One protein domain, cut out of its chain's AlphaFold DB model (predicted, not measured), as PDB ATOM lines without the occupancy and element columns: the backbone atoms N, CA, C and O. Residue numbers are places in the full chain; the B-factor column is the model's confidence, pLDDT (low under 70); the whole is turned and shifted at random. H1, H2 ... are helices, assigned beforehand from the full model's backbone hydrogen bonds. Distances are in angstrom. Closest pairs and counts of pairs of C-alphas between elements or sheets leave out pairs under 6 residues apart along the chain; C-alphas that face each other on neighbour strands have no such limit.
ATOM      1  N   VAL A  79     162.283 163.101 133.104       71.88
ATOM      2  CA  VAL A  79     163.086 162.230 133.981       71.88
ATOM      3  C   VAL A  79     163.438 160.918 133.277       71.88
ATOM      4  O   VAL A  79     164.589 160.486 133.333       71.88
ATOM      5  N   ILE A  80     162.479 160.290 132.592       71.88
ATOM      6  CA  ILE A  80     162.720 159.066 131.817       71.88
ATOM      7  C   ILE A  80     163.730 159.332 130.704       71.88
ATOM      8  O   ILE A  80     164.642 158.530 130.526       71.88
ATOM      9  N   GLU A  81     163.621 160.450 129.989       74.50
ATOM     10  CA  GLU A  81     164.602 160.816 128.973       74.50
ATOM     11  C   GLU A  81     166.006 160.956 129.564       74.50
ATOM     12  O   GLU A  81     166.940 160.359 129.034       74.50
ATOM     13  N   ILE A  82     166.164 161.674 130.678       74.50
ATOM     14  CA  ILE A  82     167.463 161.825 131.351       74.50
ATOM     15  C   ILE A  82     168.021 160.454 131.752       74.50
ATOM     16  O   ILE A  82     169.207 160.174 131.556       74.50
ATOM     17  N   VAL A  83     167.174 159.568 132.287       74.75
ATOM     18  CA  VAL A  83     167.564 158.192 132.623       74.75
ATOM     19  C   VAL A  83     168.010 157.441 131.371       74.75
ATOM     20  O   VAL A  83     169.064 156.808 131.401       74.75
ATOM     21  N   ILE A  84     167.265 157.537 130.269       74.56
ATOM     22  CA  ILE A  84     167.603 156.906 128.991       74.56
ATOM     23  C   ILE A  84     168.934 157.444 128.459       74.56
ATOM     24  O   ILE A  84     169.826 156.651 128.176       74.56
ATOM     25  N   GLN A  85     169.121 158.762 128.384       76.81
ATOM     26  CA  GLN A  85     170.367 159.386 127.926       76.81
ATOM     27  C   GLN A  85     171.564 158.935 128.771       76.81
ATOM     28  O   GLN A  85     172.622 158.601 128.231       76.81
ATOM     29  N   ARG A  86     171.388 158.872 130.098       75.75
ATOM     30  CA  ARG A  86     172.432 158.447 131.037       75.75
ATOM     31  C   ARG A  86     172.745 156.955 130.940       75.75
ATOM     32  O   ARG A  86     173.900 156.573 131.126       75.75
ATOM     33  N   LYS A  87     171.736 156.110 130.713       78.31
ATOM     34  CA  LYS A  87     171.876 154.645 130.695       78.31
ATOM     35  C   LYS A  87     172.297 154.111 129.333       78.31
ATOM     36  O   LYS A  87     173.235 153.328 129.283       78.31
ATOM     37  N   LEU A  88     171.644 154.547 128.258       76.69
ATOM     38  CA  LEU A  88     171.916 154.074 126.901       76.69
ATOM     39  C   LEU A  88     173.166 154.700 126.282       76.69
ATOM     40  O   LEU A  88     173.586 154.224 125.238       76.69
ATOM     41  N   ARG A  89     173.749 155.751 126.886       83.44
ATOM     42  CA  ARG A  89     174.968 156.431 126.405       83.44
ATOM     43  C   ARG A  89     174.981 156.552 124.879       83.44
ATOM     44  O   ARG A  89     175.829 155.997 124.194       83.44
ATOM     45  N   LEU A  90     174.023 157.294 124.334       86.62
ATOM     46  CA  LEU A  90     173.703 157.314 122.897       86.62
ATOM     47  C   LEU A  90     174.896 157.610 121.967       86.62
ATOM     48  O   LEU A  90     174.868 157.249 120.794       86.62
ATOM     49  N   ARG A  91     175.939 158.277 122.481       86.62
ATOM     50  CA  ARG A  91     177.201 158.519 121.763       86.62
ATOM     51  C   ARG A  91     178.005 157.240 121.534       86.62
ATOM     52  O   ARG A  91     178.634 157.132 120.489       86.62
ATOM     53  N   ASP A  92     177.976 156.317 122.487       89.94
ATOM     54  CA  ASP A  92     178.660 155.029 122.399       89.94
ATOM     55  C   ASP A  92     177.935 154.153 121.372       89.94
ATOM     56  O   ASP A  92     178.564 153.590 120.491       89.94
ATOM     57  N   LEU A  93     176.598 154.169 121.364       89.38
ATOM     58  CA  LEU A  93     175.776 153.463 120.365       89.38
ATOM     59  C   LEU A  93     175.930 153.989 118.928       89.38
ATOM     60  O   LEU A  93     175.602 153.294 117.969       89.38
ATOM     61  N   ALA A  94     176.391 155.228 118.769       88.62
ATOM     62  CA  ALA A  94     176.581 155.869 117.472       88.62
ATOM     63  C   ALA A  94     178.038 155.810 116.972       88.62
ATOM     64  O   ALA A  94     178.340 156.408 115.943       88.62
ATOM     65  N   SER A  95     178.950 155.140 117.687       92.56
ATOM     66  CA  SER A  95     180.373 155.069 117.336       92.56
ATOM     67  C   SER A  95     180.934 153.673 117.589       92.56
ATOM     68  O   SER A  95     180.915 153.201 118.721       92.56
ATOM     69  N   VAL A  96     181.486 153.039 116.546       94.31
ATOM     70  CA  VAL A  96     182.048 151.677 116.631       94.31
ATOM     71  C   VAL A  96     183.154 151.611 117.674       94.31
ATOM     72  O   VAL A  96     183.111 150.749 118.545       94.31
ATOM     73  N   GLU A  97     184.099 152.550 117.620       94.06
ATOM     74  CA  GLU A  97     185.240 152.626 118.538       94.06
ATOM     75  C   GLU A  97     184.772 152.706 120.000       94.06
ATOM     76  O   GLU A  97     185.201 151.930 120.855       94.06
ATOM     77  N   LYS A  98     183.836 153.620 120.299       92.75
ATOM     78  CA  LYS A  98     183.328 153.815 121.665       92.75
ATOM     79  C   LYS A  98     182.525 152.622 122.151       92.75
ATOM     80  O   LYS A  98     182.690 152.224 123.302       92.75
ATOM     81  N   PHE A  99     181.681 152.057 121.289       90.94
ATOM     82  CA  PHE A  99     180.915 150.859 121.604       90.94
ATOM     83  C   PHE A  99     181.849 149.694 121.943       90.94
ATOM     84  O   PHE A  99     181.742 149.098 123.013       90.94
ATOM     85  N   SER A 100     182.803 149.428 121.053       90.94
ATOM     86  CA  SER A 100     183.760 148.325 121.146       90.94
ATOM     87  C   SER A 100     184.604 148.431 122.409       90.94
ATOM     88  O   SER A 100     184.697 147.480 123.180       90.94
ATOM     89  N   ARG A 101     185.117 149.631 122.703       90.56
ATOM     90  CA  ARG A 101     185.868 149.908 123.932       90.56
ATOM     91  C   ARG A 101     185.025 149.768 125.200       90.56
ATOM     92  O   ARG A 101     185.566 149.424 126.248       90.56
ATOM     93  N   HIS A 102     183.734 150.095 125.150       87.56
ATOM     94  CA  HIS A 102     182.884 150.076 126.339       87.56
ATOM     95  C   HIS A 102     182.383 148.675 126.695       87.56
ATOM     96  O   HIS A 102     182.324 148.342 127.878       87.56
ATOM     97  N   PHE A 103     182.022 147.881 125.685       86.25
ATOM     98  CA  PHE A 103     181.446 146.545 125.857       86.25
ATOM     99  C   PHE A 103     182.449 145.405 125.637       86.25
ATOM    100  O   PHE A 103     182.059 144.247 125.753       86.25
ATOM    101  N   ASP A 104     183.713 145.726 125.346       88.38
ATOM    102  CA  ASP A 104     184.781 144.758 125.062       88.38
ATOM    103  C   ASP A 104     184.416 143.798 123.914       88.38
ATOM    104  O   ASP A 104     184.584 142.582 123.982       88.38
ATOM    105  N   ILE A 105     183.850 144.369 122.846       89.69
ATOM    106  CA  ILE A 105     183.475 143.657 121.617       89.69
ATOM    107  C   ILE A 105     184.375 144.154 120.494       89.69
ATOM    108  O   ILE A 105     184.669 145.344 120.423       89.69
ATOM    109  N   SER A 106     184.823 143.271 119.602       92.44
ATOM    110  CA  SER A 106     185.668 143.692 118.483       92.44
ATOM    111  C   SER A 106     184.896 144.563 117.484       92.44
ATOM    112  O   SER A 106     183.740 144.292 117.150       92.44
ATOM    113  N   GLU A 107     185.563 145.589 116.948       93.94
ATOM    114  CA  GLU A 107     184.961 146.526 115.989       93.94
ATOM    115  C   GLU A 107     184.401 145.815 114.749       93.94
ATOM    116  O   GLU A 107     183.336 146.170 114.248       93.94
ATOM    117  N   ALA A 108     185.088 144.765 114.289       93.25
ATOM    118  CA  ALA A 108     184.661 143.953 113.155       93.25
ATOM    119  C   ALA A 108     183.327 143.234 113.416       93.25
ATOM    120  O   ALA A 108     182.496 143.158 112.516       93.25
ATOM    121  N   VAL A 109     183.095 142.745 114.640       92.06
ATOM    122  CA  VAL A 109     181.833 142.088 115.019       92.06
ATOM    123  C   VAL A 109     180.700 143.106 115.108       92.06
ATOM    124  O   VAL A 109     179.608 142.841 114.613       92.06
ATOM    125  N   VAL A 110     180.962 144.294 115.662       92.00
ATOM    126  CA  VAL A 110     179.975 145.388 115.713       92.00
ATOM    127  C   VAL A 110     179.578 145.838 114.304       92.00
ATOM    128  O   VAL A 110     178.392 146.003 114.020       92.00
ATOM    129  N   LEU A 111     180.556 146.009 113.410       94.62
ATOM    130  CA  LEU A 111     180.312 146.372 112.013       94.62
ATOM    131  C   LEU A 111     179.545 145.278 111.271       94.62
ATOM    132  O   LEU A 111     178.575 145.595 110.590       94.62
ATOM    133  N   ALA A 112     179.919 144.009 111.446       92.50
ATOM    134  CA  ALA A 112     179.211 142.886 110.841       92.50
ATOM    135  C   ALA A 112     177.751 142.798 111.318       92.50
ATOM    136  O   ALA A 112     176.856 142.676 110.490       92.50
ATOM    137  N   ALA A 113     177.497 142.947 112.623       91.88
ATOM    138  CA  ALA A 113     176.146 142.954 113.196       91.88
ATOM    139  C   ALA A 113     175.292 144.151 112.737       91.88
ATOM    140  O   ALA A 113     174.065 144.108 112.801       91.88
ATOM    141  N   CYS A 114     175.931 145.233 112.283       93.25
ATOM    142  CA  CYS A 114     175.267 146.418 111.746       93.25
ATOM    143  C   CYS A 114     175.271 146.472 110.207       93.25
ATOM    144  O   CYS A 114     175.019 147.545 109.658       93.25
ATOM    145  N   ASP A 115     175.577 145.376 109.507       93.31
ATOM    146  CA  ASP A 115     175.675 145.313 108.038       93.31
ATOM    147  C   ASP A 115     176.649 146.344 107.431       93.31
ATOM    148  O   ASP A 115     176.431 146.874 106.340       93.31
ATOM    149  N   ASN A 116     177.726 146.668 108.151       93.12
ATOM    150  CA  ASN A 116     178.694 147.722 107.821       93.12
ATOM    151  C   ASN A 116     178.069 149.119 107.636       93.12
ATOM    152  O   ASN A 116     178.614 149.972 106.933       93.12
ATOM    153  N   ASP A 117     176.922 149.379 108.264       92.06
ATOM    154  CA  ASP A 117     176.242 150.666 108.177       92.06
ATOM    155  C   ASP A 117     176.942 151.742 109.025       92.06
ATOM    156  O   ASP A 117     177.089 151.566 110.240       92.06
ATOM    157  N   PRO A 118     177.288 152.909 108.445       87.50
ATOM    158  CA  PRO A 118     177.926 154.002 109.179       87.50
ATOM    159  C   PRO A 118     177.067 154.581 110.313       87.50
ATOM    160  O   PRO A 118     177.594 155.240 111.205       87.50
ATOM    161  N   ASN A 119     175.746 154.372 110.292       88.25
ATOM    162  CA  ASN A 119     174.841 154.886 111.319       88.25
ATOM    163  C   ASN A 119     174.700 153.959 112.538       88.25
ATOM    164  O   ASN A 119     174.110 154.383 113.536       88.25
ATOM    165  N   LEU A 120     175.226 152.726 112.475       91.56
ATOM    166  CA  LEU A 120     175.184 151.730 113.557       91.56
ATOM    167  C   LEU A 120     173.792 151.633 114.198       91.56
ATOM    168  O   LEU A 120     172.783 151.538 113.507       91.56
ATOM    169  N   PHE A 121     173.675 151.720 115.519       91.81
ATOM    170  CA  PHE A 121     172.382 151.622 116.184       91.81
ATOM    171  C   PHE A 121     171.454 152.806 115.905       91.81
ATOM    172  O   PHE A 121     170.246 152.655 116.057       91.81
ATOM    173  N   ARG A 122     171.968 153.961 115.458       92.94
ATOM    174  CA  ARG A 122     171.181 155.166 115.156       92.94
ATOM    175  C   ARG A 122     170.694 155.168 113.701       92.94
ATOM    176  O   ARG A 122     170.975 156.104 112.954       92.94
ATOM    177  N   ASN A 123     169.923 154.161 113.297       93.25
ATOM    178  CA  ASN A 123     169.363 154.089 111.947       93.25
ATOM    179  C   ASN A 123     167.818 154.167 111.936       93.25
ATOM    180  O   ASN A 123     167.141 153.170 112.192       93.25
ATOM    181  N   PRO A 124     167.230 155.316 111.533       90.69
ATOM    182  CA  PRO A 124     165.780 155.475 111.413       90.69
ATOM    183  C   PRO A 124     165.106 154.555 110.388       90.69
ATOM    184  O   PRO A 124     163.909 154.310 110.501       90.69
ATOM    185  N   LYS A 125     165.825 154.104 109.352       93.81
ATOM    186  CA  LYS A 125     165.281 153.200 108.330       93.81
ATOM    187  C   LYS A 125     165.134 151.794 108.896       93.81
ATOM    188  O   LYS A 125     164.039 151.253 108.836       93.81
ATOM    189  N   VAL A 126     166.194 151.261 109.502       94.19
ATOM    190  CA  VAL A 126     166.168 149.932 110.137       94.19
ATOM    191  C   VAL A 126     165.157 149.910 111.274       94.19
ATOM    192  O   VAL A 126     164.316 149.028 111.306       94.19
ATOM    193  N   ALA A 127     165.124 150.948 112.114       91.88
ATOM    194  CA  ALA A 127     164.138 151.031 113.187       91.88
ATOM    195  C   ALA A 127     162.679 151.009 112.688       91.88
ATOM    196  O   ALA A 127     161.805 150.487 113.371       91.88
ATOM    197  N   LYS A 128     162.398 151.563 111.498       90.31
ATOM    198  CA  LYS A 128     161.067 151.476 110.874       90.31
ATOM    199  C   LYS A 128     160.774 150.093 110.302       90.31
ATOM    200  O   LYS A 128     159.625 149.673 110.350       90.31
ATOM    201  N   CYS A 129     161.776 149.421 109.737       92.38
ATOM    202  CA  CYS A 129     161.627 148.042 109.277       92.38
ATOM    203  C   CYS A 129     161.332 147.118 110.467       92.38
ATOM    204  O   CYS A 129     160.334 146.405 110.442       92.38
ATOM    205  N   ASP A 130     162.122 147.226 111.536       91.31
ATOM    206  CA  ASP A 130     161.960 146.445 112.766       91.31
ATOM    207  C   ASP A 130     160.631 146.744 113.479       91.31
ATOM    208  O   ASP A 130     160.073 145.873 114.136       91.31
ATOM    209  N   GLU A 131     160.092 147.965 113.356       87.12
ATOM    210  CA  GLU A 131     158.776 148.317 113.912       87.12
ATOM    211  C   GLU A 131     157.615 147.591 113.215       87.12
ATOM    212  O   GLU A 131     156.549 147.470 113.812       87.12
ATOM    213  N   ILE A 132     157.797 147.129 111.976       87.69
ATOM    214  CA  ILE A 132     156.773 146.420 111.191       87.69
ATOM    215  C   ILE A 132     156.987 144.899 111.247       87.69
ATOM    216  O   ILE A 132     156.048 144.135 111.026       87.69
ATOM    217  N   ASP A 133     158.199 144.449 111.569       90.38
ATOM    218  CA  ASP A 133     158.523 143.032 111.675       90.38
ATOM    219  C   ASP A 133     157.880 142.410 112.926       90.38
ATOM    220  O   ASP A 133     158.153 142.787 114.069       90.38
ATOM    221  N   THR A 134     157.025 141.413 112.700       89.38
ATOM    222  CA  THR A 134     156.304 140.693 113.750       89.38
ATOM    223  C   THR A 134     157.222 139.916 114.689       89.38
ATOM    224  O   THR A 134     156.816 139.642 115.816       89.38
ATOM    225  N   ASN A 135     158.450 139.590 114.268       89.56
ATOM    226  CA  ASN A 135     159.432 138.878 115.094       89.56
ATOM    227  C   ASN A 135     159.911 139.711 116.291       89.56
ATOM    228  O   ASN A 135     160.264 139.155 117.329       89.56
ATOM    229  N   PHE A 136     159.889 141.042 116.170       86.44
ATOM    230  CA  PHE A 136     160.306 141.961 117.234       86.44
ATOM    231  C   PHE A 136     159.125 142.548 118.023       86.44
ATOM    232  O   PHE A 136     159.314 143.426 118.870       86.44
ATOM    233  N   MET A 137     157.905 142.065 117.773       86.12
ATOM    234  CA  MET A 137     156.693 142.492 118.471       86.12
ATOM    235  C   MET A 137     156.351 141.551 119.627       86.12
ATOM    236  O   MET A 137     156.555 140.341 119.575       86.12
ATOM    237  N   THR A 138     155.770 142.098 120.691       84.62
ATOM    238  CA  THR A 138     155.061 141.278 121.681       84.62
ATOM    239  C   THR A 138     153.736 140.775 121.110       84.62
ATOM    240  O   THR A 138     153.160 141.412 120.235       84.62
ATOM    241  N   GLN A 139     153.190 139.684 121.659       87.25
ATOM    242  CA  GLN A 139     151.914 139.111 121.196       87.25
ATOM    243  C   GLN A 139     150.773 140.141 121.128       87.25
ATOM    244  O   GLN A 139     150.021 140.159 120.159       87.25
ATOM    245  N   HIS A 169     153.372 163.189 120.651       54.16
ATOM    246  CA  HIS A 169     154.356 164.267 120.598       54.16
ATOM    247  C   HIS A 169     154.323 164.985 121.944       54.16
ATOM    248  O   HIS A 169     153.324 165.600 122.298       54.16
ATOM    249  N   PHE A 170     155.399 164.871 122.724       52.94
ATOM    250  CA  PHE A 170     155.597 165.727 123.892       52.94
ATOM    251  C   PHE A 170     156.187 167.056 123.398       52.94
ATOM    252  O   PHE A 170     157.379 167.305 123.551       52.94
ATOM    253  N   SER A 171     155.390 167.873 122.707       52.16
ATOM    254  CA  SER A 171     155.776 169.213 122.242       52.16
ATOM    255  C   SER A 171     154.955 170.286 122.954       52.16
ATOM    256  O   SER A 171     153.762 170.119 123.200       52.16
ATOM    257  N   SER A 172     155.598 171.399 123.315       48.41
ATOM    258  CA  SER A 172     154.894 172.520 123.935       48.41
ATOM    259  C   SER A 172     153.798 173.036 122.999       48.41
ATOM    260  O   SER A 172     154.065 173.262 121.817       48.41
ATOM    261  N   PHE A 173     152.619 173.319 123.552       49.16
ATOM    262  CA  PHE A 173     151.449 173.874 122.857       49.16
ATOM    263  C   PHE A 173     151.725 175.184 122.076       49.16
ATOM    264  O   PHE A 173     150.911 175.585 121.251       49.16
ATOM    265  N   PHE A 174     152.868 175.847 122.306       47.62
ATOM    266  CA  PHE A 174     153.183 177.176 121.766       47.62
ATOM    267  C   PHE A 174     154.266 177.219 120.672       47.62
ATOM    268  O   PHE A 174     154.491 178.283 120.099       47.62
ATOM    269  N   ILE A 175     154.925 176.102 120.329       50.62
ATOM    270  CA  ILE A 175     156.055 176.099 119.366       50.62
ATOM    271  C   ILE A 175     155.807 175.138 118.188       50.62
ATOM    272  O   ILE A 175     156.724 174.604 117.571       50.62
ATOM    273  N   ASP A 176     154.542 174.925 117.834       46.75
ATOM    274  CA  ASP A 176     154.161 173.916 116.837       46.75
ATOM    275  C   ASP A 176     154.492 174.334 115.386       46.75
ATOM    276  O   ASP A 176     154.659 173.501 114.497       46.75
ATOM    277  N   LYS A 177     154.671 175.639 115.122       49.81
ATOM    278  CA  LYS A 177     154.905 176.134 113.750       49.81
ATOM    279  C   LYS A 177     156.375 176.135 113.312       49.81
ATOM    280  O   LYS A 177     156.640 176.072 112.114       49.81
ATOM    281  N   TYR A 178     157.327 176.181 114.250       52.31
ATOM    282  CA  TYR A 178     158.758 176.337 113.934       52.31
ATOM    283  C   TYR A 178     159.676 175.293 114.582       52.31
ATOM    284  O   TYR A 178     160.768 175.056 114.066       52.31
ATOM    285  N   CYS A 179     159.241 174.594 115.635       49.22
ATOM    286  CA  CYS A 179     160.009 173.496 116.218       49.22
ATOM    287  C   CYS A 179     159.352 172.155 115.895       49.22
ATOM    288  O   CYS A 179     158.503 171.659 116.621       49.22
ATOM    289  N   ARG A 180     159.826 171.502 114.826       53.94
ATOM    290  CA  ARG A 180     159.475 170.103 114.495       53.94
ATOM    291  C   ARG A 180     160.083 169.064 115.454       53.94
ATOM    292  O   ARG A 180     160.019 167.870 115.176       53.94
ATOM    293  N   ARG A 181     160.739 169.499 116.530       56.25
ATOM    294  CA  ARG A 181     161.327 168.623 117.548       56.25
ATOM    295  C   ARG A 181     160.473 168.720 118.804       56.25
ATOM    296  O   ARG A 181     160.172 169.827 119.245       56.25
ATOM    297  N   GLY A 182     160.069 167.569 119.337       59.94
ATOM    298  CA  GLY A 182     159.451 167.508 120.658       59.94
ATOM    299  C   GLY A 182     160.402 168.060 121.719       59.94
ATOM    300  O   GLY A 182     161.609 168.131 121.500       59.94
ATOM    301  N   VAL A 183     159.852 168.443 122.871       63.56
ATOM    302  CA  VAL A 183     160.649 168.799 124.057       63.56
ATOM    303  C   VAL A 183     161.474 167.594 124.511       63.56
ATOM    304  O   VAL A 183     162.589 167.771 124.988       63.56
ATOM    305  N   PHE A 184     160.943 166.385 124.300       64.88
ATOM    306  CA  PHE A 184     161.605 165.125 124.617       64.88
ATOM    307  C   PHE A 184     161.742 164.232 123.380       64.88
ATOM    308  O   PHE A 184     160.776 164.047 122.624       64.88
ATOM    309  N   ASP A 185     162.922 163.635 123.193       68.19
ATOM    310  CA  ASP A 185     163.188 162.722 122.083       68.19
ATOM    311  C   ASP A 185     162.779 161.281 122.435       68.19
ATOM    312  O   ASP A 185     163.156 160.712 123.456       68.19
ATOM    313  N   LYS A 186     162.036 160.620 121.537       70.25
ATOM    314  CA  LYS A 186     161.629 159.207 121.709       70.25
ATOM    315  C   LYS A 186     162.724 158.186 121.385       70.25
ATOM    316  O   LYS A 186     162.460 156.984 121.446       70.25
ATOM    317  N   TYR A 187     163.892 158.650 120.936       81.44
ATOM    318  CA  TYR A 187     165.004 157.824 120.445       81.44
ATOM    319  C   TYR A 187     164.574 156.710 119.480       81.44
ATOM    320  O   TYR A 187     165.173 155.641 119.452       81.44
ATOM    321  N   GLN A 188     163.542 156.952 118.661       83.56
ATOM    322  CA  GLN A 188     162.998 155.938 117.746       83.56
ATOM    323  C   GLN A 188     164.061 155.399 116.789       83.56
ATOM    324  O   GLN A 188     164.059 154.215 116.491       83.56
ATOM    325  N   ALA A 189     165.017 156.238 116.385       87.44
ATOM    326  CA  ALA A 189     166.131 155.837 115.531       87.44
ATOM    327  C   ALA A 189     167.053 154.767 116.144       87.44
ATOM    328  O   ALA A 189     167.820 154.177 115.399       87.44
ATOM    329  N   PHE A 190     166.995 154.539 117.462       87.81
ATOM    330  CA  PHE A 190     167.786 153.528 118.174       87.81
ATOM    331  C   PHE A 190     167.035 152.208 118.399       87.81
ATOM    332  O   PHE A 190     167.592 151.277 118.978       87.81
ATOM    333  N   ARG A 191     165.774 152.112 117.957       88.00
ATOM    334  CA  ARG A 191     164.946 150.898 118.063       88.00
ATOM    335  C   ARG A 191     165.271 149.910 116.941       88.00
ATOM    336  O   ARG A 191     164.394 149.521 116.183       88.00
ATOM    337  N   THR A 192     166.548 149.579 116.808       91.56
ATOM    338  CA  THR A 192     167.098 148.672 115.796       91.56
ATOM    339  C   THR A 192     167.243 147.269 116.392       91.56
ATOM    340  O   THR A 192     168.349 146.791 116.639       91.56
ATOM    341  N   TRP A 193     166.109 146.648 116.734       91.25
ATOM    342  CA  TRP A 193     166.034 145.347 117.406       91.25
ATOM    343  C   TRP A 193     166.794 144.241 116.681       91.25
ATOM    344  O   TRP A 193     167.468 143.466 117.350       91.25
ATOM    345  N   SER A 194     166.768 144.225 115.349       91.81
ATOM    346  CA  SER A 194     167.526 143.261 114.543       91.81
ATOM    347  C   SER A 194     169.034 143.329 114.821       91.81
ATOM    348  O   SER A 194     169.695 142.305 114.984       91.81
ATOM    349  N   ARG A 195     169.576 144.543 114.970       92.44
ATOM    350  CA  ARG A 195     170.995 144.779 115.294       92.44
ATOM    351  C   ARG A 195     171.321 144.451 116.742       92.44
ATOM    352  O   ARG A 195     172.406 143.959 117.040       92.44
ATOM    353  N   TRP A 196     170.392 144.742 117.652       89.75
ATOM    354  CA  TRP A 196     170.543 144.379 119.056       89.75
ATOM    355  C   TRP A 196     170.570 142.868 119.240       89.75
ATOM    356  O   TRP A 196     171.439 142.383 119.952       89.75
ATOM    357  N   ASP A 197     169.687 142.132 118.573       86.12
ATOM    358  CA  ASP A 197     169.637 140.671 118.639       86.12
ATOM    359  C   ASP A 197     170.953 140.033 118.167       86.12
ATOM    360  O   ASP A 197     171.535 139.203 118.866       86.12
ATOM    361  N   ALA A 198     171.510 140.533 117.059       87.44
ATOM    362  CA  ALA A 198     172.805 140.088 116.549       87.44
ATOM    363  C   ALA A 198     173.976 140.349 117.519       87.44
ATOM    364  O   ALA A 198     174.949 139.592 117.531       87.44
ATOM    365  N   LEU A 199     173.908 141.411 118.334       87.31
ATOM    366  CA  LEU A 199     175.017 141.838 119.192       87.31
ATOM    367  C   LEU A 199     174.861 141.447 120.672       87.31
ATOM    368  O   LEU A 199     175.858 141.393 121.391       87.31
ATOM    369  N   LEU A 200     173.646 141.139 121.136       79.88
ATOM    370  CA  LEU A 200     173.345 140.797 122.535       79.88
ATOM    371  C   LEU A 200     174.181 139.618 123.052       79.88
ATOM    372  O   LEU A 200     174.527 139.584 124.232       79.88
ATOM    373  N   CYS A 201     174.547 138.697 122.162       76.19
ATOM    374  CA  CYS A 201     175.347 137.510 122.470       76.19
ATOM    375  C   CYS A 201     176.804 137.607 121.989       76.19
ATOM    376  O   CYS A 201     177.543 136.631 122.087       76.19
TER     377      CYS A 201
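This is residues 79 to 139 and 169 to 201 of the 336 residues of the protein "Hypothetical protein" of Proboscia inermis (UniProt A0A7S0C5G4). Six short helices form a loose arc: H1, H2, H3, H4 at the turn, then H6 and H5. Unnamed residues 169 to 192 run from one end of the longest axis into the middle. The 94 printed residues hold H1 to H6 in chain order and no named strand: all helix, with 46, under half, in named elements. It is only just loose, close to compact, radius of gyration of the C-alphas 15.2 A, spanning 47 by 31 by 23 A.

H1, residues 79 to 88, spans 14.0 A from C-alpha 79 at (163.086, 162.230, 133.981). H2 is 90 to 93, H3 96 to 103, H4 107 to 113, H5 124 to 132, and H6 193 to 200, ending at C-alpha 200 (173.345, 140.797, 122.535).

H3 and H4 touch, about perpendicular at 85 degrees, closest C-alphas Ser 100 and Glu 107, 5.6 A. H4 and H6 touch at a steep tilt of 42 degrees, opposite ways. In H1, H3, H4 and H6 every O i to N i+4 pair is within hydrogen-bond range; in H5, 4 of 5.

Across the cut, C-alphas 139 and 169 are 25.3 A apart. Residues 169 to 185 have pLDDT under 70.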